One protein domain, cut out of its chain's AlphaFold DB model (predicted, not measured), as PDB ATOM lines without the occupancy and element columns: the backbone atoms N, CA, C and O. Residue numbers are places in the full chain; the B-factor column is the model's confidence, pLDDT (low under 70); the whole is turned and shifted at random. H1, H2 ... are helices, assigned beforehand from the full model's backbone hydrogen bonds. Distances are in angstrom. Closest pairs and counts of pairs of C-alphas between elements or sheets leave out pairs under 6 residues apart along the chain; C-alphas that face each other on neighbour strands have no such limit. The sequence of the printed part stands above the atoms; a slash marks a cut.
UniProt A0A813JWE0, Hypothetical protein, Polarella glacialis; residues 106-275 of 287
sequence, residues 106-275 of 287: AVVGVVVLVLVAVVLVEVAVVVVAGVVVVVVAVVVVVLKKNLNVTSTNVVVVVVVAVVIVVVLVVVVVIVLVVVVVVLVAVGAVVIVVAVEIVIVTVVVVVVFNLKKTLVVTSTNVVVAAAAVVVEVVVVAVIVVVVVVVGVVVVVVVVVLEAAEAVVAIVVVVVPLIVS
ATOM      1  N   ALA A 106      80.563 135.270  61.061       66.38
ATOM      2  CA  ALA A 106      79.988 134.120  60.374       66.38
ATOM      3  C   ALA A 106      79.145 133.251  61.319       66.38
ATOM      4  O   ALA A 106      78.042 132.857  60.950       66.38
ATOM      5  N   VAL A 107      79.607 133.015  62.555       65.06
ATOM      6  CA  VAL A 107      78.821 132.321  63.590       65.06
ATOM      7  C   VAL A 107      77.536 133.089  63.894       65.06
ATOM      8  O   VAL A 107      76.465 132.494  63.903       65.06
ATOM      9  N   VAL A 108      77.607 134.413  64.065       65.19
ATOM     10  CA  VAL A 108      76.417 135.258  64.261       65.19
ATOM     11  C   VAL A 108      75.479 135.167  63.053       65.19
ATOM     12  O   VAL A 108      74.277 134.995  63.233       65.19
ATOM     13  N   GLY A 109      76.009 135.208  61.828       71.62
ATOM     14  CA  GLY A 109      75.226 135.037  60.604       71.62
ATOM     15  C   GLY A 109      74.504 133.690  60.553       71.62
ATOM     16  O   GLY A 109      73.309 133.646  60.271       71.62
ATOM     17  N   VAL A 110      75.190 132.598  60.902       67.06
ATOM     18  CA  VAL A 110      74.594 131.258  61.003       67.06
ATOM     19  C   VAL A 110      73.513 131.218  62.081       67.06
ATOM     20  O   VAL A 110      72.429 130.707  61.824       67.06
ATOM     21  N   VAL A 111      73.757 131.792  63.259       64.31
ATOM     22  CA  VAL A 111      72.774 131.832  64.354       64.31
ATOM     23  C   VAL A 111      71.514 132.588  63.935       64.31
ATOM     24  O   VAL A 111      70.410 132.112  64.188       64.31
ATOM     25  N   VAL A 112      71.657 133.723  63.245       71.25
ATOM     26  CA  VAL A 112      70.517 134.480  62.710       71.25
ATOM     27  C   VAL A 112      69.766 133.664  61.658       71.25
ATOM     28  O   VAL A 112      68.541 133.610  61.704       71.25
ATOM     29  N   LEU A 113      70.467 132.982  60.748       64.81
ATOM     30  CA  LEU A 113      69.838 132.110  59.750       64.81
ATOM     31  C   LEU A 113      69.091 130.938  60.393       64.81
ATOM     32  O   LEU A 113      67.994 130.611  59.949       64.81
ATOM     33  N   VAL A 114      69.641 130.340  61.453       69.62
ATOM     34  CA  VAL A 114      68.976 129.282  62.224       69.62
ATOM     35  C   VAL A 114      67.727 129.832  62.910       69.62
ATOM     36  O   VAL A 114      66.664 129.237  62.780       69.62
ATOM     37  N   LEU A 115      67.813 130.989  63.572       70.56
ATOM     38  CA  LEU A 115      66.661 131.651  64.194       70.56
ATOM     39  C   LEU A 115      65.555 131.950  63.176       70.56
ATOM     40  O   LEU A 115      64.392 131.638  63.420       70.56
ATOM     41  N   VAL A 116      65.911 132.500  62.014       72.62
ATOM     42  CA  VAL A 116      64.956 132.763  60.929       72.62
ATOM     43  C   VAL A 116      64.358 131.458  60.403       72.62
ATOM     44  O   VAL A 116      63.146 131.386  60.217       72.62
ATOM     45  N   ALA A 117      65.163 130.412  60.208       72.06
ATOM     46  CA  ALA A 117      64.675 129.111  59.761       72.06
ATOM     47  C   ALA A 117      63.686 128.497  60.760       72.06
ATOM     48  O   ALA A 117      62.639 128.013  60.342       72.06
ATOM     49  N   VAL A 118      63.970 128.569  62.064       76.56
ATOM     50  CA  VAL A 118      63.069 128.084  63.120       76.56
ATOM     51  C   VAL A 118      61.737 128.829  63.074       76.56
ATOM     52  O   VAL A 118      60.690 128.191  63.007       76.56
ATOM     53  N   VAL A 119      61.760 130.163  63.004       73.69
ATOM     54  CA  VAL A 119      60.529 130.970  62.919       73.69
ATOM     55  C   VAL A 119      59.734 130.641  61.649       73.69
ATOM     56  O   VAL A 119      58.513 130.507  61.695       73.69
ATOM     57  N   LEU A 120      60.403 130.463  60.507       72.44
ATOM     58  CA  LEU A 120      59.739 130.081  59.258       72.44
ATOM     59  C   LEU A 120      59.115 128.681  59.336       72.44
ATOM     60  O   LEU A 120      58.008 128.486  58.830       72.44
ATOM     61  N   VAL A 121      59.786 127.721  59.983       74.56
ATOM     62  CA  VAL A 121      59.248 126.373  60.229       74.56
ATOM     63  C   VAL A 121      58.006 126.462  61.112       74.56
ATOM     64  O   VAL A 121      56.981 125.883  60.766       74.56
ATOM     65  N   GLU A 122      58.059 127.214  62.213       69.94
ATOM     66  CA  GLU A 122      56.917 127.386  63.117       69.94
ATOM     67  C   GLU A 122      55.704 127.972  62.391       69.94
ATOM     68  O   GLU A 122      54.603 127.418  62.463       69.94
ATOM     69  N   VAL A 123      55.902 129.044  61.617       75.69
ATOM     70  CA  VAL A 123      54.830 129.658  60.823       75.69
ATOM     71  C   VAL A 123      54.277 128.668  59.796       75.69
ATOM     72  O   VAL A 123      53.058 128.545  59.658       75.69
ATOM     73  N   ALA A 124      55.139 127.915  59.110       76.31
ATOM     74  CA  ALA A 124      54.710 126.910  58.144       76.31
ATOM     75  C   ALA A 124      53.869 125.804  58.800       76.31
ATOM     76  O   ALA A 124      52.824 125.435  58.264       76.31
ATOM     77  N   VAL A 125      54.267 125.312  59.977       75.25
ATOM     78  CA  VAL A 125      53.520 124.288  60.720       75.25
ATOM     79  C   VAL A 125      52.137 124.803  61.118       75.25
ATOM     80  O   VAL A 125      51.149 124.096  60.917       75.25
ATOM     81  N   VAL A 126      52.035 126.040  61.619       78.25
ATOM     82  CA  VAL A 126      50.744 126.645  61.997       78.25
ATOM     83  C   VAL A 126      49.828 126.802  60.781       78.25
ATOM     84  O   VAL A 126      48.650 126.449  60.849       78.25
ATOM     85  N   VAL A 127      50.359 127.278  59.651       79.31
ATOM     86  CA  VAL A 127      49.585 127.438  58.410       79.31
ATOM     87  C   VAL A 127      49.115 126.082  57.884       79.31
ATOM     88  O   VAL A 127      47.935 125.929  57.571       79.31
ATOM     89  N   VAL A 128      49.994 125.077  57.832       76.38
ATOM     90  CA  VAL A 128      49.637 123.727  57.368       76.38
ATOM     91  C   VAL A 128      48.591 123.101  58.285       76.38
ATOM     92  O   VAL A 128      47.595 122.577  57.791       76.38
ATOM     93  N   ALA A 129      48.753 123.202  59.607       73.19
ATOM     94  CA  ALA A 129      47.762 122.710  60.559       73.19
ATOM     95  C   ALA A 129      46.403 123.399  60.359       73.19
ATOM     96  O   ALA A 129      45.378 122.721  60.283       73.19
ATOM     97  N   GLY A 130      46.392 124.724  60.189       85.25
ATOM     98  CA  GLY A 130      45.178 125.487  59.904       85.25
ATOM     99  C   GLY A 130      44.482 125.029  58.619       85.25
ATOM    100  O   GLY A 130      43.293 124.712  58.640       85.25
ATOM    101  N   VAL A 131      45.226 124.915  57.515       79.56
ATOM    102  CA  VAL A 131      44.700 124.429  56.227       79.56
ATOM    103  C   VAL A 131      44.138 123.018  56.367       79.56
ATOM    104  O   VAL A 131      43.056 122.733  55.862       79.56
ATOM    105  N   VAL A 132      44.824 122.137  57.089       75.62
ATOM    106  CA  VAL A 132      44.399 120.745  57.266       75.62
ATOM    107  C   VAL A 132      43.108 120.656  58.058       75.62
ATOM    108  O   VAL A 132      42.210 119.921  57.655       75.62
ATOM    109  N   VAL A 133      42.970 121.427  59.137       79.75
ATOM    110  CA  VAL A 133      41.725 121.487  59.912       79.75
ATOM    111  C   VAL A 133      40.568 121.952  59.024       79.75
ATOM    112  O   VAL A 133      39.498 121.344  59.050       79.75
ATOM    113  N   VAL A 134      40.788 122.973  58.186       82.94
ATOM    114  CA  VAL A 134      39.779 123.473  57.237       82.94
ATOM    115  C   VAL A 134      39.421 122.409  56.198       82.94
ATOM    116  O   VAL A 134      38.240 122.137  55.991       82.94
ATOM    117  N   VAL A 135      40.410 121.762  55.578       79.94
ATOM    118  CA  VAL A 135      40.189 120.703  54.580       79.94
ATOM    119  C   VAL A 135      39.438 119.529  55.199       79.94
ATOM    120  O   VAL A 135      38.449 119.074  54.632       79.94
ATOM    121  N   VAL A 136      39.852 119.068  56.380       77.75
ATOM    122  CA  VAL A 136      39.178 117.995  57.118       77.75
ATOM    123  C   VAL A 136      37.731 118.381  57.417       77.75
ATOM    124  O   VAL A 136      36.833 117.585  57.159       77.75
ATOM    125  N   ALA A 137      37.475 119.600  57.897       78.88
ATOM    126  CA  ALA A 137      36.119 120.069  58.165       78.88
ATOM    127  C   ALA A 137      35.258 120.093  56.892       78.88
ATOM    128  O   ALA A 137      34.136 119.585  56.902       78.88
ATOM    129  N   VAL A 138      35.787 120.613  55.779       83.19
ATOM    130  CA  VAL A 138      35.090 120.633  54.485       83.19
ATOM    131  C   VAL A 138      34.801 119.212  54.005       83.19
ATOM    132  O   VAL A 138      33.661 118.915  53.657       83.19
ATOM    133  N   VAL A 139      35.785 118.312  54.048       79.00
ATOM    134  CA  VAL A 139      35.615 116.904  53.662       79.00
ATOM    135  C   VAL A 139      34.561 116.230  54.536       79.00
ATOM    136  O   VAL A 139      33.667 115.579  54.006       79.00
ATOM    137  N   VAL A 140      34.589 116.427  55.856       78.38
ATOM    138  CA  VAL A 140      33.574 115.880  56.771       78.38
ATOM    139  C   VAL A 140      32.180 116.396  56.419       78.38
ATOM    140  O   VAL A 140      31.240 115.604  56.372       78.38
ATOM    141  N   VAL A 141      32.030 117.695  56.141       83.75
ATOM    142  CA  VAL A 141      30.745 118.300  55.757       83.75
ATOM    143  C   VAL A 141      30.256 117.758  54.412       83.75
ATOM    144  O   VAL A 141      29.082 117.407  54.297       83.75
ATOM    145  N   VAL A 142      31.136 117.645  53.413       81.31
ATOM    146  CA  VAL A 142      30.812 117.115  52.078       81.31
ATOM    147  C   VAL A 142      30.442 115.633  52.154       81.31
ATOM    148  O   VAL A 142      29.416 115.238  51.606       81.31
ATOM    149  N   LEU A 143      31.212 114.816  52.879       80.06
ATOM    150  CA  LEU A 143      30.920 113.396  53.086       80.06
ATOM    151  C   LEU A 143      29.592 113.199  53.830       80.06
ATOM    152  O   LEU A 143      28.794 112.349  53.429       80.06
ATOM    153  N   LYS A 144      29.318 114.006  54.867       77.38
ATOM    154  CA  LYS A 144      28.025 113.979  55.570       77.38
ATOM    155  C   LYS A 144      26.866 114.338  54.647       77.38
ATOM    156  O   LYS A 144      25.842 113.671  54.706       77.38
ATOM    157  N   LYS A 145      27.014 115.381  53.823       84.56
ATOM    158  CA  LYS A 145      25.938 115.857  52.941       84.56
ATOM    159  C   LYS A 145      25.679 114.929  51.755       84.56
ATOM    160  O   LYS A 145      24.523 114.736  51.405       84.56
ATOM    161  N   ASN A 146      26.724 114.364  51.149       82.62
ATOM    162  CA  ASN A 146      26.598 113.681  49.858       82.62
ATOM    163  C   ASN A 146      26.496 112.158  49.959       82.62
ATOM    164  O   ASN A 146      25.933 111.536  49.066       82.62
ATOM    165  N   LEU A 147      27.071 111.540  50.994       78.69
ATOM    166  CA  LEU A 147      27.249 110.083  51.028       78.69
ATOM    167  C   LEU A 147      26.616 109.414  52.248       78.69
ATOM    168  O   LEU A 147      26.718 108.197  52.384       78.69
ATOM    169  N   ASN A 148      25.980 110.190  53.135       74.00
ATOM    170  CA  ASN A 148      25.330 109.709  54.359       74.00
ATOM    171  C   ASN A 148      26.197 108.703  55.139       74.00
ATOM    172  O   ASN A 148      25.702 107.747  55.739       74.00
ATOM    173  N   VAL A 149      27.520 108.881  55.061       73.31
ATOM    174  CA  VAL A 149      28.458 107.873  55.536       73.31
ATOM    175  C   VAL A 149      28.326 107.795  57.045       73.31
ATOM    176  O   VAL A 149      28.369 108.817  57.736       73.31
ATOM    177  N   THR A 150      28.158 106.581  57.558       74.12
ATOM    178  CA  THR A 150      28.100 106.328  58.994       74.12
ATOM    179  C   THR A 150      29.329 106.934  59.674       74.12
ATOM    180  O   THR A 150      30.430 106.966  59.115       74.12
ATOM    181  N   SER A 151      29.131 107.459  60.884       75.69
ATOM    182  CA  SER A 151      30.135 108.221  61.643       75.69
ATOM    183  C   SER A 151      31.494 107.518  61.733       75.69
ATOM    184  O   SER A 151      32.525 108.181  61.768       75.69
ATOM    185  N   THR A 152      31.520 106.187  61.683       78.75
ATOM    186  CA  THR A 152      32.729 105.358  61.663       78.75
ATOM    187  C   THR A 152      33.610 105.574  60.434       78.75
ATOM    188  O   THR A 152      34.818 105.738  60.587       78.75
ATOM    189  N   ASN A 153      33.050 105.623  59.225       78.06
ATOM    190  CA  ASN A 153      33.853 105.809  58.010       78.06
ATOM    191  C   ASN A 153      34.427 107.224  57.934       78.06
ATOM    192  O   ASN A 153      35.578 107.399  57.541       78.06
ATOM    193  N   VAL A 154      33.649 108.223  58.363       77.56
ATOM    194  CA  VAL A 154      34.129 109.604  58.470       77.56
ATOM    195  C   VAL A 154      35.313 109.665  59.432       77.56
ATOM    196  O   VAL A 154      36.344 110.228  59.086       77.56
ATOM    197  N   VAL A 155      35.222 109.008  60.592       76.38
ATOM    198  CA  VAL A 155      36.332 108.944  61.554       76.38
ATOM    199  C   VAL A 155      37.570 108.285  60.943       76.38
ATOM    200  O   VAL A 155      38.666 108.804  61.122       76.38
ATOM    201  N   VAL A 156      37.432 107.187  60.191       78.75
ATOM    202  CA  VAL A 156      38.587 106.530  59.547       78.75
ATOM    203  C   VAL A 156      39.250 107.447  58.518       78.75
ATOM    204  O   VAL A 156      40.470 107.585  58.541       78.75
ATOM    205  N   VAL A 157      38.476 108.111  57.655       78.50
ATOM    206  CA  VAL A 157      39.020 109.036  56.644       78.50
ATOM    207  C   VAL A 157      39.722 110.219  57.305       78.50
ATOM    208  O   VAL A 157      40.827 110.572  56.901       78.50
ATOM    209  N   VAL A 158      39.125 110.794  58.351       78.44
ATOM    210  CA  VAL A 158      39.729 111.896  59.111       78.44
ATOM    211  C   VAL A 158      41.036 111.452  59.763       78.44
ATOM    212  O   VAL A 158      42.035 112.151  59.640       78.44
ATOM    213  N   VAL A 159      41.069 110.279  60.402       77.81
ATOM    214  CA  VAL A 159      42.293 109.750  61.023       77.81
ATOM    215  C   VAL A 159      43.385 109.523  59.977       77.81
ATOM    216  O   VAL A 159      44.517 109.939  60.194       77.81
ATOM    217  N   VAL A 160      43.060 108.921  58.829       78.75
ATOM    218  CA  VAL A 160      44.035 108.707  57.745       78.75
ATOM    219  C   VAL A 160      44.551 110.041  57.200       78.75
ATOM    220  O   VAL A 160      45.757 110.193  57.032       78.75
ATOM    221  N   ALA A 161      43.672 111.022  56.981       77.50
ATOM    222  CA  ALA A 161      44.069 112.351  56.523       77.50
ATOM    223  C   ALA A 161      45.001 113.046  57.526       77.50
ATOM    224  O   ALA A 161      46.035 113.578  57.131       77.50
ATOM    225  N   VAL A 162      44.685 112.987  58.825       76.81
ATOM    226  CA  VAL A 162      45.540 113.537  59.886       76.81
ATOM    227  C   VAL A 162      46.901 112.843  59.903       76.81
ATOM    228  O   VAL A 162      47.918 113.522  59.962       76.81
ATOM    229  N   VAL A 163      46.952 111.513  59.785       77.75
ATOM    230  CA  VAL A 163      48.223 110.768  59.746       77.75
ATOM    231  C   VAL A 163      49.067 111.172  58.539       77.75
ATOM    232  O   VAL A 163      50.254 111.435  58.702       77.75
ATOM    233  N   ILE A 164      48.473 111.273  57.346       78.56
ATOM    234  CA  ILE A 164      49.189 111.708  56.135       78.56
ATOM    235  C   ILE A 164      49.769 113.109  56.330       78.56
ATOM    236  O   ILE A 164      50.923 113.349  55.986       78.56
ATOM    237  N   VAL A 165      48.991 114.024  56.909       75.62
ATOM    238  CA  VAL A 165      49.451 115.385  57.195       75.62
ATOM    239  C   VAL A 165      50.600 115.378  58.190       75.62
ATOM    240  O   VAL A 165      51.593 116.055  57.954       75.62
ATOM    241  N   VAL A 166      50.493 114.615  59.278       76.50
ATOM    242  CA  VAL A 166      51.566 114.504  60.273       76.50
ATOM    243  C   VAL A 166      52.840 113.980  59.613       76.50
ATOM    244  O   VAL A 166      53.895 114.577  59.792       76.50
ATOM    245  N   VAL A 167      52.747 112.932  58.789       77.62
ATOM    246  CA  VAL A 167      53.898 112.404  58.037       77.62
ATOM    247  C   VAL A 167      54.478 113.469  57.105       77.62
ATOM    248  O   VAL A 167      55.691 113.649  57.073       77.62
ATOM    249  N   LEU A 168      53.638 114.209  56.381       77.38
ATOM    250  CA  LEU A 168      54.095 115.259  55.473       77.38
ATOM    251  C   LEU A 168      54.804 116.397  56.223       77.38
ATOM    252  O   LEU A 168      55.874 116.826  55.800       77.38
ATOM    253  N   VAL A 169      54.253 116.850  57.351       75.38
ATOM    254  CA  VAL A 169      54.880 117.866  58.209       75.38
ATOM    255  C   VAL A 169      56.230 117.368  58.721       75.38
ATOM    256  O   VAL A 169      57.214 118.095  58.625       75.38
ATOM    257  N   VAL A 170      56.309 116.119  59.186       76.12
ATOM    258  CA  VAL A 170      57.568 115.503  59.635       76.12
ATOM    259  C   VAL A 170      58.604 115.480  58.509       76.12
ATOM    260  O   VAL A 170      59.742 115.886  58.726       76.12
ATOM    261  N   VAL A 171      58.223 115.081  57.291       77.69
ATOM    262  CA  VAL A 171      59.132 115.084  56.131       77.69
ATOM    263  C   VAL A 171      59.626 116.496  55.816       77.69
ATOM    264  O   VAL A 171      60.821 116.683  55.605       77.69
ATOM    265  N   VAL A 172      58.744 117.501  55.819       74.81
ATOM    266  CA  VAL A 172      59.133 118.901  55.573       74.81
ATOM    267  C   VAL A 172      60.111 119.395  56.639       74.81
ATOM    268  O   VAL A 172      61.125 119.997  56.291       74.81
ATOM    269  N   VAL A 173      59.857 119.102  57.918       74.00
ATOM    270  CA  VAL A 173      60.765 119.464  59.016       74.00
ATOM    271  C   VAL A 173      62.131 118.799  58.830       74.00
ATOM    272  O   VAL A 173      63.145 119.483  58.923       74.00
ATOM    273  N   ILE A 174      62.182 117.507  58.486       69.75
ATOM    274  CA  ILE A 174      63.446 116.798  58.225       69.75
ATOM    275  C   ILE A 174      64.204 117.439  57.063       69.75
ATOM    276  O   ILE A 174      65.396 117.712  57.187       69.75
ATOM    277  N   VAL A 175      63.531 117.716  55.943       75.06
ATOM    278  CA  VAL A 175      64.162 118.361  54.783       75.06
ATOM    279  C   VAL A 175      64.716 119.734  55.163       75.06
ATOM    280  O   VAL A 175      65.845 120.048  54.798       75.06
ATOM    281  N   LEU A 176      63.971 120.533  55.932       73.00
ATOM    282  CA  LEU A 176      64.437 121.839  56.404       73.00
ATOM    283  C   LEU A 176      65.666 121.714  57.309       73.00
ATOM    284  O   LEU A 176      66.639 122.437  57.101       73.00
ATOM    285  N   VAL A 177      65.674 120.765  58.252       74.31
ATOM    286  CA  VAL A 177      66.844 120.489  59.103       74.31
ATOM    287  C   VAL A 177      68.050 120.091  58.251       74.31
ATOM    288  O   VAL A 177      69.133 120.642  58.440       74.31
ATOM    289  N   VAL A 178      67.873 119.204  57.268       74.69
ATOM    290  CA  VAL A 178      68.948 118.789  56.352       74.69
ATOM    291  C   VAL A 178      69.485 119.976  55.554       74.69
ATOM    292  O   VAL A 178      70.698 120.132  55.442       74.69
ATOM    293  N   VAL A 179      68.616 120.845  55.033       72.88
ATOM    294  CA  VAL A 179      69.045 122.043  54.296       72.88
ATOM    295  C   VAL A 179      69.848 122.982  55.194       72.88
ATOM    296  O   VAL A 179      70.921 123.426  54.788       72.88
ATOM    297  N   VAL A 180      69.385 123.253  56.419       71.44
ATOM    298  CA  VAL A 180      70.118 124.095  57.380       71.44
ATOM    299  C   VAL A 180      71.484 123.488  57.690       71.44
ATOM    300  O   VAL A 180      72.495 124.182  57.616       71.44
ATOM    301  N   VAL A 181      71.539 122.186  57.953       72.44
ATOM    302  CA  VAL A 181      72.787 121.455  58.188       72.44
ATOM    303  C   VAL A 181      73.755 121.585  57.010       72.44
ATOM    304  O   VAL A 181      74.929 121.890  57.214       72.44
ATOM    305  N   VAL A 182      73.278 121.390  55.777       71.50
ATOM    306  CA  VAL A 182      74.107 121.516  54.571       71.50
ATOM    307  C   VAL A 182      74.620 122.946  54.420       71.50
ATOM    308  O   VAL A 182      75.800 123.132  54.139       71.50
ATOM    309  N   LEU A 183      73.782 123.958  54.655       70.19
ATOM    310  CA  LEU A 183      74.200 125.361  54.593       70.19
ATOM    311  C   LEU A 183      75.279 125.685  55.635       70.19
ATOM    312  O   LEU A 183      76.253 126.360  55.307       70.19
ATOM    313  N   VAL A 184      75.150 125.171  56.861       71.31
ATOM    314  CA  VAL A 184      76.166 125.339  57.911       71.31
ATOM    315  C   VAL A 184      77.465 124.629  57.537       71.31
ATOM    316  O   VAL A 184      78.538 125.215  57.661       71.31
ATOM    317  N   ALA A 185      77.382 123.400  57.024       68.56
ATOM    318  CA  ALA A 185      78.547 122.637  56.592       68.56
ATOM    319  C   ALA A 185      79.280 123.328  55.431       68.56
ATOM    320  O   ALA A 185      80.495 123.502  55.488       68.56
ATOM    321  N   VAL A 186      78.551 123.784  54.407       71.19
ATOM    322  CA  VAL A 186      79.124 124.536  53.280       71.19
ATOM    323  C   VAL A 186      79.737 125.847  53.768       71.19
ATOM    324  O   VAL A 186      80.861 126.164  53.387       71.19
ATOM    325  N   GLY A 187      79.055 126.581  54.653       71.19
ATOM    326  CA  GLY A 187      79.583 127.803  55.258       71.19
ATOM    327  C   GLY A 187      80.904 127.568  55.994       71.19
ATOM    328  O   GLY A 187      81.868 128.298  55.772       71.19
ATOM    329  N   ALA A 188      80.987 126.505  56.797       66.94
ATOM    330  CA  ALA A 188      82.213 126.122  57.492       66.94
ATOM    331  C   ALA A 188      83.348 125.774  56.516       66.94
ATOM    332  O   ALA A 188      84.460 126.269  56.677       66.94
ATOM    333  N   VAL A 189      83.069 124.988  55.471       70.25
ATOM    334  CA  VAL A 189      84.061 124.638  54.440       70.25
ATOM    335  C   VAL A 189      84.579 125.886  53.722       70.25
ATOM    336  O   VAL A 189      85.783 126.022  53.528       70.25
ATOM    337  N   VAL A 190      83.707 126.830  53.367       68.62
ATOM    338  CA  VAL A 190      84.120 128.079  52.708       68.62
ATOM    339  C   VAL A 190      85.026 128.916  53.614       68.62
ATOM    340  O   VAL A 190      86.028 129.447  53.140       68.62
ATOM    341  N   ILE A 191      84.721 129.004  54.912       68.12
ATOM    342  CA  ILE A 191      85.560 129.723  55.886       68.12
ATOM    343  C   ILE A 191      86.932 129.060  56.003       68.12
ATOM    344  O   ILE A 191      87.950 129.746  55.950       68.12
ATOM    345  N   VAL A 192      86.964 127.734  56.112       71.31
ATOM    346  CA  VAL A 192      88.200 126.944  56.143       71.31
ATOM    347  C   VAL A 192      89.062 127.231  54.914       71.31
ATOM    348  O   VAL A 192      90.231 127.584  55.055       71.31
ATOM    349  N   VAL A 193      88.475 127.147  53.718       70.44
ATOM    350  CA  VAL A 193      89.180 127.396  52.453       70.44
ATOM    351  C   VAL A 193      89.676 128.842  52.383       70.44
ATOM    352  O   VAL A 193      90.805 129.087  51.964       70.44
ATOM    353  N   ALA A 194      88.877 129.814  52.829       64.75
ATOM    354  CA  ALA A 194      89.285 131.216  52.863       64.75
ATOM    355  C   ALA A 194      90.481 131.446  53.804       64.75
ATOM    356  O   ALA A 194      91.430 132.134  53.428       64.75
ATOM    357  N   VAL A 195      90.470 130.844  54.997       72.06
ATOM    358  CA  VAL A 195      91.587 130.916  55.951       72.06
ATOM    359  C   VAL A 195      92.837 130.259  55.368       72.06
ATOM    360  O   VAL A 195      93.915 130.846  55.430       72.06
ATOM    361  N   GLU A 196      92.702 129.089  54.747       63.97
ATOM    362  CA  GLU A 196      93.816 128.389  54.106       63.97
ATOM    363  C   GLU A 196      94.439 129.232  52.986       63.97
ATOM    364  O   GLU A 196      95.657 129.413  52.954       63.97
ATOM    365  N   ILE A 197      93.618 129.847  52.128       65.88
ATOM    366  CA  ILE A 197      94.094 130.757  51.079       65.88
ATOM    367  C   ILE A 197      94.845 131.943  51.690       65.88
ATOM    368  O   ILE A 197      95.919 132.296  51.200       65.88
ATOM    369  N   VAL A 198      94.335 132.556  52.762       68.38
ATOM    370  CA  VAL A 198      95.019 133.675  53.430       68.38
ATOM    371  C   VAL A 198      96.364 133.227  53.999       68.38
ATOM    372  O   VAL A 198      97.367 133.897  53.753       68.38
ATOM    373  N   ILE A 199      96.420 132.081  54.683       70.88
ATOM    374  CA  ILE A 199      97.667 131.527  55.231       70.88
ATOM    375  C   ILE A 199      98.670 131.279  54.106       70.88
ATOM    376  O   ILE A 199      99.796 131.765  54.182       70.88
ATOM    377  N   VAL A 200      98.269 130.588  53.036       71.00
ATOM    378  CA  VAL A 200      99.139 130.314  51.883       71.00
ATOM    379  C   VAL A 200      99.631 131.617  51.260       71.00
ATOM    380  O   VAL A 200     100.817 131.747  50.971       71.00
ATOM    381  N   THR A 201      98.762 132.615  51.102       69.06
ATOM    382  CA  THR A 201      99.139 133.910  50.522       69.06
ATOM    383  C   THR A 201     100.155 134.637  51.402       69.06
ATOM    384  O   THR A 201     101.175 135.104  50.898       69.06
ATOM    385  N   VAL A 202      99.934 134.686  52.718       69.69
ATOM    386  CA  VAL A 202     100.869 135.294  53.678       69.69
ATOM    387  C   VAL A 202     102.202 134.557  53.664       69.69
ATOM    388  O   VAL A 202     103.244 135.194  53.552       69.69
ATOM    389  N   VAL A 203     102.184 133.226  53.708       71.56
ATOM    390  CA  VAL A 203     103.385 132.389  53.633       71.56
ATOM    391  C   VAL A 203     104.152 132.665  52.346       71.56
ATOM    392  O   VAL A 203     105.352 132.919  52.400       71.56
ATOM    393  N   VAL A 204     103.485 132.668  51.190       72.06
ATOM    394  CA  VAL A 204     104.126 132.939  49.898       72.06
ATOM    395  C   VAL A 204     104.723 134.342  49.881       72.06
ATOM    396  O   VAL A 204     105.872 134.498  49.475       72.06
ATOM    397  N   VAL A 205     104.003 135.356  50.366       69.31
ATOM    398  CA  VAL A 205     104.494 136.741  50.433       69.31
ATOM    399  C   VAL A 205     105.696 136.857  51.373       69.31
ATOM    400  O   VAL A 205     106.698 137.470  51.007       69.31
ATOM    401  N   VAL A 206     105.646 136.240  52.554       68.25
ATOM    402  CA  VAL A 206     106.746 136.236  53.528       68.25
ATOM    403  C   VAL A 206     107.951 135.492  52.965       68.25
ATOM    404  O   VAL A 206     109.042 136.049  52.959       68.25
ATOM    405  N   VAL A 207     107.781 134.286  52.418       68.44
ATOM    406  CA  VAL A 207     108.869 133.506  51.809       68.44
ATOM    407  C   VAL A 207     109.455 134.235  50.605       68.44
ATOM    408  O   VAL A 207     110.669 134.242  50.442       68.44
ATOM    409  N   PHE A 208     108.641 134.886  49.773       68.75
ATOM    410  CA  PHE A 208     109.121 135.636  48.613       68.75
ATOM    411  C   PHE A 208     109.897 136.896  49.021       68.75
ATOM    412  O   PHE A 208     110.974 137.161  48.478       68.75
ATOM    413  N   ASN A 209     109.398 137.640  50.010       62.38
ATOM    414  CA  ASN A 209     110.089 138.805  50.562       62.38
ATOM    415  C   ASN A 209     111.369 138.399  51.297       62.38
ATOM    416  O   ASN A 209     112.421 138.992  51.062       62.38
ATOM    417  N   LEU A 210     111.329 137.335  52.102       59.06
ATOM    418  CA  LEU A 210     112.515 136.756  52.723       59.06
ATOM    419  C   LEU A 210     113.495 136.314  51.647       59.06
ATOM    420  O   LEU A 210     114.621 136.767  51.678       59.06
ATOM    421  N   LYS A 211     113.093 135.558  50.622       58.91
ATOM    422  CA  LYS A 211     113.991 135.120  49.540       58.91
ATOM    423  C   LYS A 211     114.679 136.301  48.849       58.91
ATOM    424  O   LYS A 211     115.882 136.234  48.629       58.91
ATOM    425  N   LYS A 212     113.982 137.413  48.583       57.53
ATOM    426  CA  LYS A 212     114.616 138.639  48.051       57.53
ATOM    427  C   LYS A 212     115.622 139.282  49.013       57.53
ATOM    428  O   LYS A 212     116.591 139.873  48.549       57.53
ATOM    429  N   THR A 213     115.411 139.153  50.319       51.59
ATOM    430  CA  THR A 213     116.261 139.761  51.360       51.59
ATOM    431  C   THR A 213     117.410 138.834  51.803       51.59
ATOM    432  O   THR A 213     118.475 139.302  52.188       51.59
ATOM    433  N   LEU A 214     117.220 137.512  51.705       48.06
ATOM    434  CA  LEU A 214     118.073 136.449  52.255       48.06
ATOM    435  C   LEU A 214     118.929 135.718  51.216       48.06
ATOM    436  O   LEU A 214     119.811 134.957  51.604       48.06
ATOM    437  N   VAL A 215     118.767 135.999  49.916       51.19
ATOM    438  CA  VAL A 215     119.761 135.628  48.879       51.19
ATOM    439  C   VAL A 215     121.171 136.161  49.220       51.19
ATOM    440  O   VAL A 215     122.156 135.720  48.638       51.19
ATOM    441  N   VAL A 216     121.294 137.034  50.226       51.53
ATOM    442  CA  VAL A 216     122.560 137.589  50.712       51.53
ATOM    443  C   VAL A 216     123.137 136.852  51.944       51.53
ATOM    444  O   VAL A 216     124.329 136.990  52.201       51.53
ATOM    445  N   THR A 217     122.387 136.022  52.690       52.16
ATOM    446  CA  THR A 217     122.903 135.406  53.941       52.16
ATOM    447  C   THR A 217     122.320 134.018  54.261       52.16
ATOM    448  O   THR A 217     121.223 133.923  54.787       52.16
ATOM    449  N   SER A 218     123.113 132.972  53.991       53.50
ATOM    450  CA  SER A 218     123.094 131.580  54.502       53.50
ATOM    451  C   SER A 218     121.787 130.748  54.488       53.50
ATOM    452  O   SER A 218     120.749 131.061  55.065       53.50
ATOM    453  N   THR A 219     121.894 129.560  53.889       56.34
ATOM    454  CA  THR A 219     120.876 128.506  53.708       56.34
ATOM    455  C   THR A 219     120.125 128.064  54.974       56.34
ATOM    456  O   THR A 219     118.998 127.583  54.869       56.34
ATOM    457  N   ASN A 220     120.689 128.248  56.169       55.62
ATOM    458  CA  ASN A 220     120.110 127.740  57.421       55.62
ATOM    459  C   ASN A 220     118.839 128.486  57.863       55.62
ATOM    460  O   ASN A 220     117.949 127.883  58.459       55.62
ATOM    461  N   VAL A 221     118.709 129.777  57.538       58.81
ATOM    462  CA  VAL A 221     117.529 130.573  57.924       58.81
ATOM    463  C   VAL A 221     116.316 130.223  57.055       58.81
ATOM    464  O   VAL A 221     115.190 130.212  57.542       58.81
ATOM    465  N   VAL A 222     116.536 129.860  55.785       61.03
ATOM    466  CA  VAL A 222     115.464 129.421  54.875       61.03
ATOM    467  C   VAL A 222     114.883 128.077  55.321       61.03
ATOM    468  O   VAL A 222     113.668 127.903  55.285       61.03
ATOM    469  N   VAL A 223     115.725 127.151  55.793       64.50
ATOM    470  CA  VAL A 223     115.275 125.849  56.316       64.50
ATOM    471  C   VAL A 223     114.473 126.023  57.609       64.50
ATOM    472  O   VAL A 223     113.411 125.421  57.747       64.50
ATOM    473  N   ALA A 224     114.919 126.895  58.519       59.56
ATOM    474  CA  ALA A 224     114.185 127.192  59.749       59.56
ATOM    475  C   ALA A 224     112.834 127.876  59.472       59.56
ATOM    476  O   ALA A 224     111.816 127.482  60.034       59.56
ATOM    477  N   ALA A 225     112.793 128.853  58.559       59.72
ATOM    478  CA  ALA A 225     111.547 129.513  58.168       59.72
ATOM    479  C   ALA A 225     110.570 128.546  57.476       59.72
ATOM    480  O   ALA A 225     109.374 128.582  57.751       59.72
ATOM    481  N   ALA A 226     111.069 127.647  56.620       61.56
ATOM    482  CA  ALA A 226     110.247 126.623  55.980       61.56
ATOM    483  C   ALA A 226     109.670 125.623  56.997       61.56
ATOM    484  O   ALA A 226     108.505 125.258  56.880       61.56
ATOM    485  N   ALA A 227     110.440 125.223  58.014       65.44
ATOM    486  CA  ALA A 227     109.963 124.328  59.068       65.44
ATOM    487  C   ALA A 227     108.817 124.950  59.886       65.44
ATOM    488  O   ALA A 227     107.797 124.300  60.090       65.44
ATOM    489  N   VAL A 228     108.940 126.229  60.265       68.81
ATOM    490  CA  VAL A 228     107.881 126.953  60.993       68.81
ATOM    491  C   VAL A 228     106.618 127.087  60.140       68.81
ATOM    492  O   VAL A 228     105.512 126.890  60.633       68.81
ATOM    493  N   VAL A 229     106.761 127.368  58.842       64.38
ATOM    494  CA  VAL A 229     105.624 127.397  57.909       64.38
ATOM    495  C   VAL A 229     104.927 126.037  57.845       64.38
ATOM    496  O   VAL A 229     103.702 125.985  57.896       64.38
ATOM    497  N   VAL A 230     105.684 124.939  57.755       69.12
ATOM    498  CA  VAL A 230     105.116 123.585  57.716       69.12
ATOM    499  C   VAL A 230     104.383 123.264  59.017       69.12
ATOM    500  O   VAL A 230     103.262 122.772  58.952       69.12
ATOM    501  N   GLU A 231     104.944 123.589  60.184       61.69
ATOM    502  CA  GLU A 231     104.250 123.398  61.465       61.69
ATOM    503  C   GLU A 231     102.944 124.191  61.539       61.69
ATOM    504  O   GLU A 231     101.910 123.628  61.895       61.69
ATOM    505  N   VAL A 232     102.953 125.469  61.150       63.31
ATOM    506  CA  VAL A 232     101.744 126.308  61.166       63.31
ATOM    507  C   VAL A 232     100.676 125.753  60.220       63.31
ATOM    508  O   VAL A 232      99.502 125.703  60.590       63.31
ATOM    509  N   VAL A 233     101.064 125.279  59.032       67.94
ATOM    510  CA  VAL A 233     100.137 124.645  58.080       67.94
ATOM    511  C   VAL A 233      99.586 123.336  58.643       67.94
ATOM    512  O   VAL A 233      98.380 123.120  58.589       67.94
ATOM    513  N   VAL A 234     100.422 122.480  59.235       70.31
ATOM    514  CA  VAL A 234      99.978 121.212  59.835       70.31
ATOM    515  C   VAL A 234      98.999 121.464  60.982       70.31
ATOM    516  O   VAL A 234      97.952 120.820  61.036       70.31
ATOM    517  N   VAL A 235      99.283 122.427  61.863       68.44
ATOM    518  CA  VAL A 235      98.369 122.801  62.953       68.44
ATOM    519  C   VAL A 235      97.052 123.340  62.395       68.44
ATOM    520  O   VAL A 235      95.991 122.912  62.847       68.44
ATOM    521  N   ALA A 236      97.092 124.213  61.385       58.47
ATOM    522  CA  ALA A 236      95.886 124.726  60.739       58.47
ATOM    523  C   ALA A 236      95.042 123.593  60.128       58.47
ATOM    524  O   ALA A 236      93.841 123.526  60.374       58.47
ATOM    525  N   VAL A 237      95.668 122.654  59.412       69.44
ATOM    526  CA  VAL A 237      94.990 121.488  58.825       69.44
ATOM    527  C   VAL A 237      94.370 120.600  59.909       69.44
ATOM    528  O   VAL A 237      93.223 120.186  59.768       69.44
ATOM    529  N   ILE A 238      95.072 120.336  61.015       61.62
ATOM    530  CA  ILE A 238      94.526 119.539  62.127       61.62
ATOM    531  C   ILE A 238      93.300 120.225  62.733       61.62
ATOM    532  O   ILE A 238      92.279 119.571  62.936       61.62
ATOM    533  N   VAL A 239      93.368 121.536  62.988       65.94
ATOM    534  CA  VAL A 239      92.233 122.301  63.532       65.94
ATOM    535  C   VAL A 239      91.032 122.218  62.591       65.94
ATOM    536  O   VAL A 239      89.924 121.927  63.036       65.94
ATOM    537  N   VAL A 240      91.254 122.388  61.287       63.62
ATOM    538  CA  VAL A 240      90.217 122.246  60.260       63.62
ATOM    539  C   VAL A 240      89.587 120.854  60.289       63.62
ATOM    540  O   VAL A 240      88.363 120.739  60.341       63.62
ATOM    541  N   VAL A 241      90.398 119.792  60.292       69.12
ATOM    542  CA  VAL A 241      89.904 118.408  60.307       69.12
ATOM    543  C   VAL A 241      89.088 118.138  61.569       69.12
ATOM    544  O   VAL A 241      88.004 117.570  61.473       69.12
ATOM    545  N   VAL A 242      89.553 118.581  62.741       68.56
ATOM    546  CA  VAL A 242      88.826 118.407  64.009       68.56
ATOM    547  C   VAL A 242      87.485 119.141  63.981       68.56
ATOM    548  O   VAL A 242      86.479 118.570  64.398       68.56
ATOM    549  N   VAL A 243      87.438 120.367  63.451       64.75
ATOM    550  CA  VAL A 243      86.186 121.129  63.323       64.75
ATOM    551  C   VAL A 243      85.225 120.440  62.356       64.75
ATOM    552  O   VAL A 243      84.063 120.243  62.701       64.75
ATOM    553  N   VAL A 244      85.693 120.016  61.177       64.62
ATOM    554  CA  VAL A 244      84.852 119.326  60.185       64.62
ATOM    555  C   VAL A 244      84.322 118.007  60.745       64.62
ATOM    556  O   VAL A 244      83.121 117.759  60.673       64.62
ATOM    557  N   VAL A 245      85.178 117.183  61.355       70.75
ATOM    558  CA  VAL A 245      84.762 115.921  61.987       70.75
ATOM    559  C   VAL A 245      83.778 116.188  63.125       70.75
ATOM    560  O   VAL A 245      82.755 115.515  63.199       70.75
ATOM    561  N   GLY A 246      84.025 117.193  63.968       67.25
ATOM    562  CA  GLY A 246      83.114 117.586  65.043       67.25
ATOM    563  C   GLY A 246      81.730 117.985  64.526       67.25
ATOM    564  O   GLY A 246      80.725 117.484  65.028       67.25
ATOM    565  N   VAL A 247      81.665 118.813  63.479       62.97
ATOM    566  CA  VAL A 247      80.398 119.200  62.833       62.97
ATOM    567  C   VAL A 247      79.693 117.979  62.243       62.97
ATOM    568  O   VAL A 247      78.500 117.806  62.472       62.97
ATOM    569  N   VAL A 248      80.413 117.099  61.541       64.38
ATOM    570  CA  VAL A 248      79.838 115.868  60.974       64.38
ATOM    571  C   VAL A 248      79.268 114.970  62.071       64.38
ATOM    572  O   VAL A 248      78.154 114.476  61.923       64.38
ATOM    573  N   VAL A 249      79.977 114.786  63.188       68.56
ATOM    574  CA  VAL A 249      79.494 113.980  64.319       68.56
ATOM    575  C   VAL A 249      78.220 114.579  64.912       68.56
ATOM    576  O   VAL A 249      77.247 113.853  65.086       68.56
ATOM    577  N   VAL A 250      78.184 115.893  65.168       66.06
ATOM    578  CA  VAL A 250      76.980 116.569  65.689       66.06
ATOM    579  C   VAL A 250      75.801 116.390  64.734       66.06
ATOM    580  O   VAL A 250      74.705 116.039  65.165       66.06
ATOM    581  N   VAL A 251      76.027 116.560  63.432       61.72
ATOM    582  CA  VAL A 251      75.002 116.356  62.403       61.72
ATOM    583  C   VAL A 251      74.478 114.922  62.411       61.72
ATOM    584  O   VAL A 251      73.268 114.718  62.400       61.72
ATOM    585  N   VAL A 252      75.368 113.929  62.450       67.69
ATOM    586  CA  VAL A 252      74.981 112.514  62.474       67.69
ATOM    587  C   VAL A 252      74.162 112.195  63.724       67.69
ATOM    588  O   VAL A 252      73.144 111.519  63.609       67.69
ATOM    589  N   VAL A 253      74.546 112.718  64.892       69.81
ATOM    590  CA  VAL A 253      73.796 112.531  66.145       69.81
ATOM    591  C   VAL A 253      72.396 113.143  66.049       69.81
ATOM    592  O   VAL A 253      71.426 112.453  66.343       69.81
ATOM    593  N   VAL A 254      72.265 114.381  65.559       68.44
ATOM    594  CA  VAL A 254      70.954 115.041  65.395       68.44
ATOM    595  C   VAL A 254      70.060 114.278  64.412       68.44
ATOM    596  O   VAL A 254      68.863 114.124  64.646       68.44
ATOM    597  N   VAL A 255      70.626 113.770  63.312       68.44
ATOM    598  CA  VAL A 255      69.874 112.971  62.332       68.44
ATOM    599  C   VAL A 255      69.445 111.626  62.920       68.44
ATOM    600  O   VAL A 255      68.318 111.200  62.675       68.44
ATOM    601  N   LEU A 256      70.306 110.966  63.699       73.88
ATOM    602  CA  LEU A 256      69.970 109.719  64.391       73.88
ATOM    603  C   LEU A 256      68.856 109.934  65.422       73.88
ATOM    604  O   LEU A 256      67.885 109.182  65.419       73.88
ATOM    605  N   GLU A 257      68.938 110.989  66.229       71.75
ATOM    606  CA  GLU A 257      67.917 111.329  67.225       71.75
ATOM    607  C   GLU A 257      66.568 111.662  66.559       71.75
ATOM    608  O   GLU A 257      65.511 111.180  66.977       71.75
ATOM    609  N   ALA A 258      66.591 112.398  65.441       67.12
ATOM    610  CA  ALA A 258      65.396 112.647  64.640       67.12
ATOM    611  C   ALA A 258      64.822 111.354  64.034       67.12
ATOM    612  O   ALA A 258      63.603 111.164  64.020       67.12
ATOM    613  N   ALA A 259      65.673 110.446  63.549       68.56
ATOM    614  CA  ALA A 259      65.239 109.166  63.000       68.56
ATOM    615  C   ALA A 259      64.585 108.277  64.070       68.56
ATOM    616  O   ALA A 259      63.536 107.688  63.803       68.56
ATOM    617  N   GLU A 260      65.138 108.223  65.286       74.94
ATOM    618  CA  GLU A 260      64.541 107.497  66.414       74.94
ATOM    619  C   GLU A 260      63.139 108.021  66.753       74.94
ATOM    620  O   GLU A 260      62.206 107.228  66.917       74.94
ATOM    621  N   ALA A 261      62.946 109.346  66.758       68.56
ATOM    622  CA  ALA A 261      61.632 109.951  66.978       68.56
ATOM    623  C   ALA A 261      60.617 109.555  65.890       68.56
ATOM    624  O   ALA A 261      59.470 109.216  66.194       68.56
ATOM    625  N   VAL A 262      61.031 109.534  64.618       69.31
ATOM    626  CA  VAL A 262      60.168 109.096  63.506       69.31
ATOM    627  C   VAL A 262      59.800 107.622  63.647       69.31
ATOM    628  O   VAL A 262      58.627 107.271  63.506       69.31
ATOM    629  N   VAL A 263      60.769 106.756  63.960       73.81
ATOM    630  CA  VAL A 263      60.521 105.322  64.163       73.81
ATOM    631  C   VAL A 263      59.540 105.109  65.312       73.81
ATOM    632  O   VAL A 263      58.587 104.349  65.148       73.81
ATOM    633  N   ALA A 264      59.691 105.823  66.431       72.75
ATOM    634  CA  ALA A 264      58.758 105.743  67.553       72.75
ATOM    635  C   ALA A 264      57.323 106.121  67.141       72.75
ATOM    636  O   ALA A 264      56.374 105.401  67.458       72.75
ATOM    637  N   ILE A 265      57.152 107.202  66.371       71.31
ATOM    638  CA  ILE A 265      55.836 107.620  65.866       71.31
ATOM    639  C   ILE A 265      55.246 106.545  64.947       71.31
ATOM    640  O   ILE A 265      54.087 106.167  65.114       71.31
ATOM    641  N   VAL A 266      56.026 106.012  64.006       70.62
ATOM    642  CA  VAL A 266      55.559 104.975  63.073       70.62
ATOM    643  C   VAL A 266      55.162 103.701  63.826       70.62
ATOM    644  O   VAL A 266      54.086 103.157  63.576       70.62
ATOM    645  N   VAL A 267      55.971 103.257  64.792       78.06
ATOM    646  CA  VAL A 267      55.710 102.054  65.600       78.06
ATOM    647  C   VAL A 267      54.467 102.206  66.476       78.06
ATOM    648  O   VAL A 267      53.775 101.220  66.692       78.06
ATOM    649  N   VAL A 268      54.129 103.407  66.951       74.94
ATOM    650  CA  VAL A 268      52.908 103.624  67.751       74.94
ATOM    651  C   VAL A 268      51.676 103.815  66.862       74.94
ATOM    652  O   VAL A 268      50.610 103.257  67.133       74.94
ATOM    653  N   VAL A 269      51.798 104.579  65.777       69.81
ATOM    654  CA  VAL A 269      50.662 104.964  64.928       69.81
ATOM    655  C   VAL A 269      50.216 103.819  64.014       69.81
ATOM    656  O   VAL A 269      49.013 103.605  63.852       69.81
ATOM    657  N   VAL A 270      51.140 103.040  63.439       75.00
ATOM    658  CA  VAL A 270      50.790 101.957  62.502       75.00
ATOM    659  C   VAL A 270      49.927 100.867  63.164       75.00
ATOM    660  O   VAL A 270      48.873 100.548  62.605       75.00
ATOM    661  N   PRO A 271      50.245 100.333  64.361       71.69
ATOM    662  CA  PRO A 271      49.396  99.348  65.035       71.69
ATOM    663  C   PRO A 271      48.015  99.889  65.408       71.69
ATOM    664  O   PRO A 271      47.037  99.150  65.317       71.69
ATOM    665  N   LEU A 272      47.896 101.172  65.767       69.31
ATOM    666  CA  LEU A 272      46.599 101.804  66.042       69.31
ATOM    667  C   LEU A 272      45.703 101.851  64.795       69.31
ATOM    668  O   LEU A 272      44.482 101.704  64.904       69.31
ATOM    669  N   ILE A 273      46.293 102.017  63.608       66.00
ATOM    670  CA  ILE A 273      45.569 101.969  62.332       66.00
ATOM    671  C   ILE A 273      45.206 100.521  61.969       66.00
ATOM    672  O   ILE A 273      44.080 100.257  61.542       66.00
ATOM    673  N   VAL A 274      46.130  99.571  62.157       66.56
ATOM    674  CA  VAL A 274      45.934  98.155  61.794       66.56
ATOM    675  C   VAL A 274      44.944  97.454  62.737       66.56
ATOM    676  O   VAL A 274      44.082  96.709  62.272       66.56
ATOM    677  N   SER A 275      44.985  97.737  64.041       58.47
ATOM    678  CA  SER A 275      44.101  97.135  65.054       58.47
ATOM    679  C   SER A 275      42.623  97.493  64.841       58.47
ATOM    680  O   SER A 275      41.741  96.669  65.075       58.47
TER     681      SER A 275
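Overview. This is residues 106 to 275 of the 287 residues of the protein "Hypothetical protein" of Polarella glacialis (UniProt A0A813JWE0). Three long helices run back and forth in a thin rod, with H2 in the middle, H1 packed on residues 154 to 184 of it and H3 running along another side. The printed part has 170 residues with three named helices, H1, H2, H3, and no named strand: all helix. It is extended, radius of gyration of the C-alphas 28.9 A, spanning 101 by 28 by 19 A.

Arrangement. H1, residues 106 to 147, and H2, residues 151 to 214, form a helical hairpin, opposite ways at a shallow tilt of 17 degrees; their closest C-alphas, of Val 136 and Val 158, are 6.4 A apart. H2 touches H1 with residues 154 to 184 alone. H2 and H3, residues 219 to 275, form another helical hairpin, opposite ways at 1 degree, a shallow tilt; their closest C-alphas, of Val 192 and Val 240, are 6.6 A apart. H1 and H3 are apart. In H1 and H2 every O i to N i+4 pair is within hydrogen-bond range, in H3 51 of 53.

Along the chain. H1 begins at C-alpha 106 (79.988, 134.120, 60.374) and measures 58.7 A, H2 92.8 A, and H3 83.7 A, ending at C-alpha 275 (44.101, 97.135, 65.054).

Size, cuts and confidence. The C-alphas farthest apart, of Asn 148 and Val 216, are 101.2 A apart. The printed part has no cut; both links are tight. Residues 215 to 220 stand free. Mean pLDDT of the printed part is 70.5, with 77 residues under 70, among them 205 to 233.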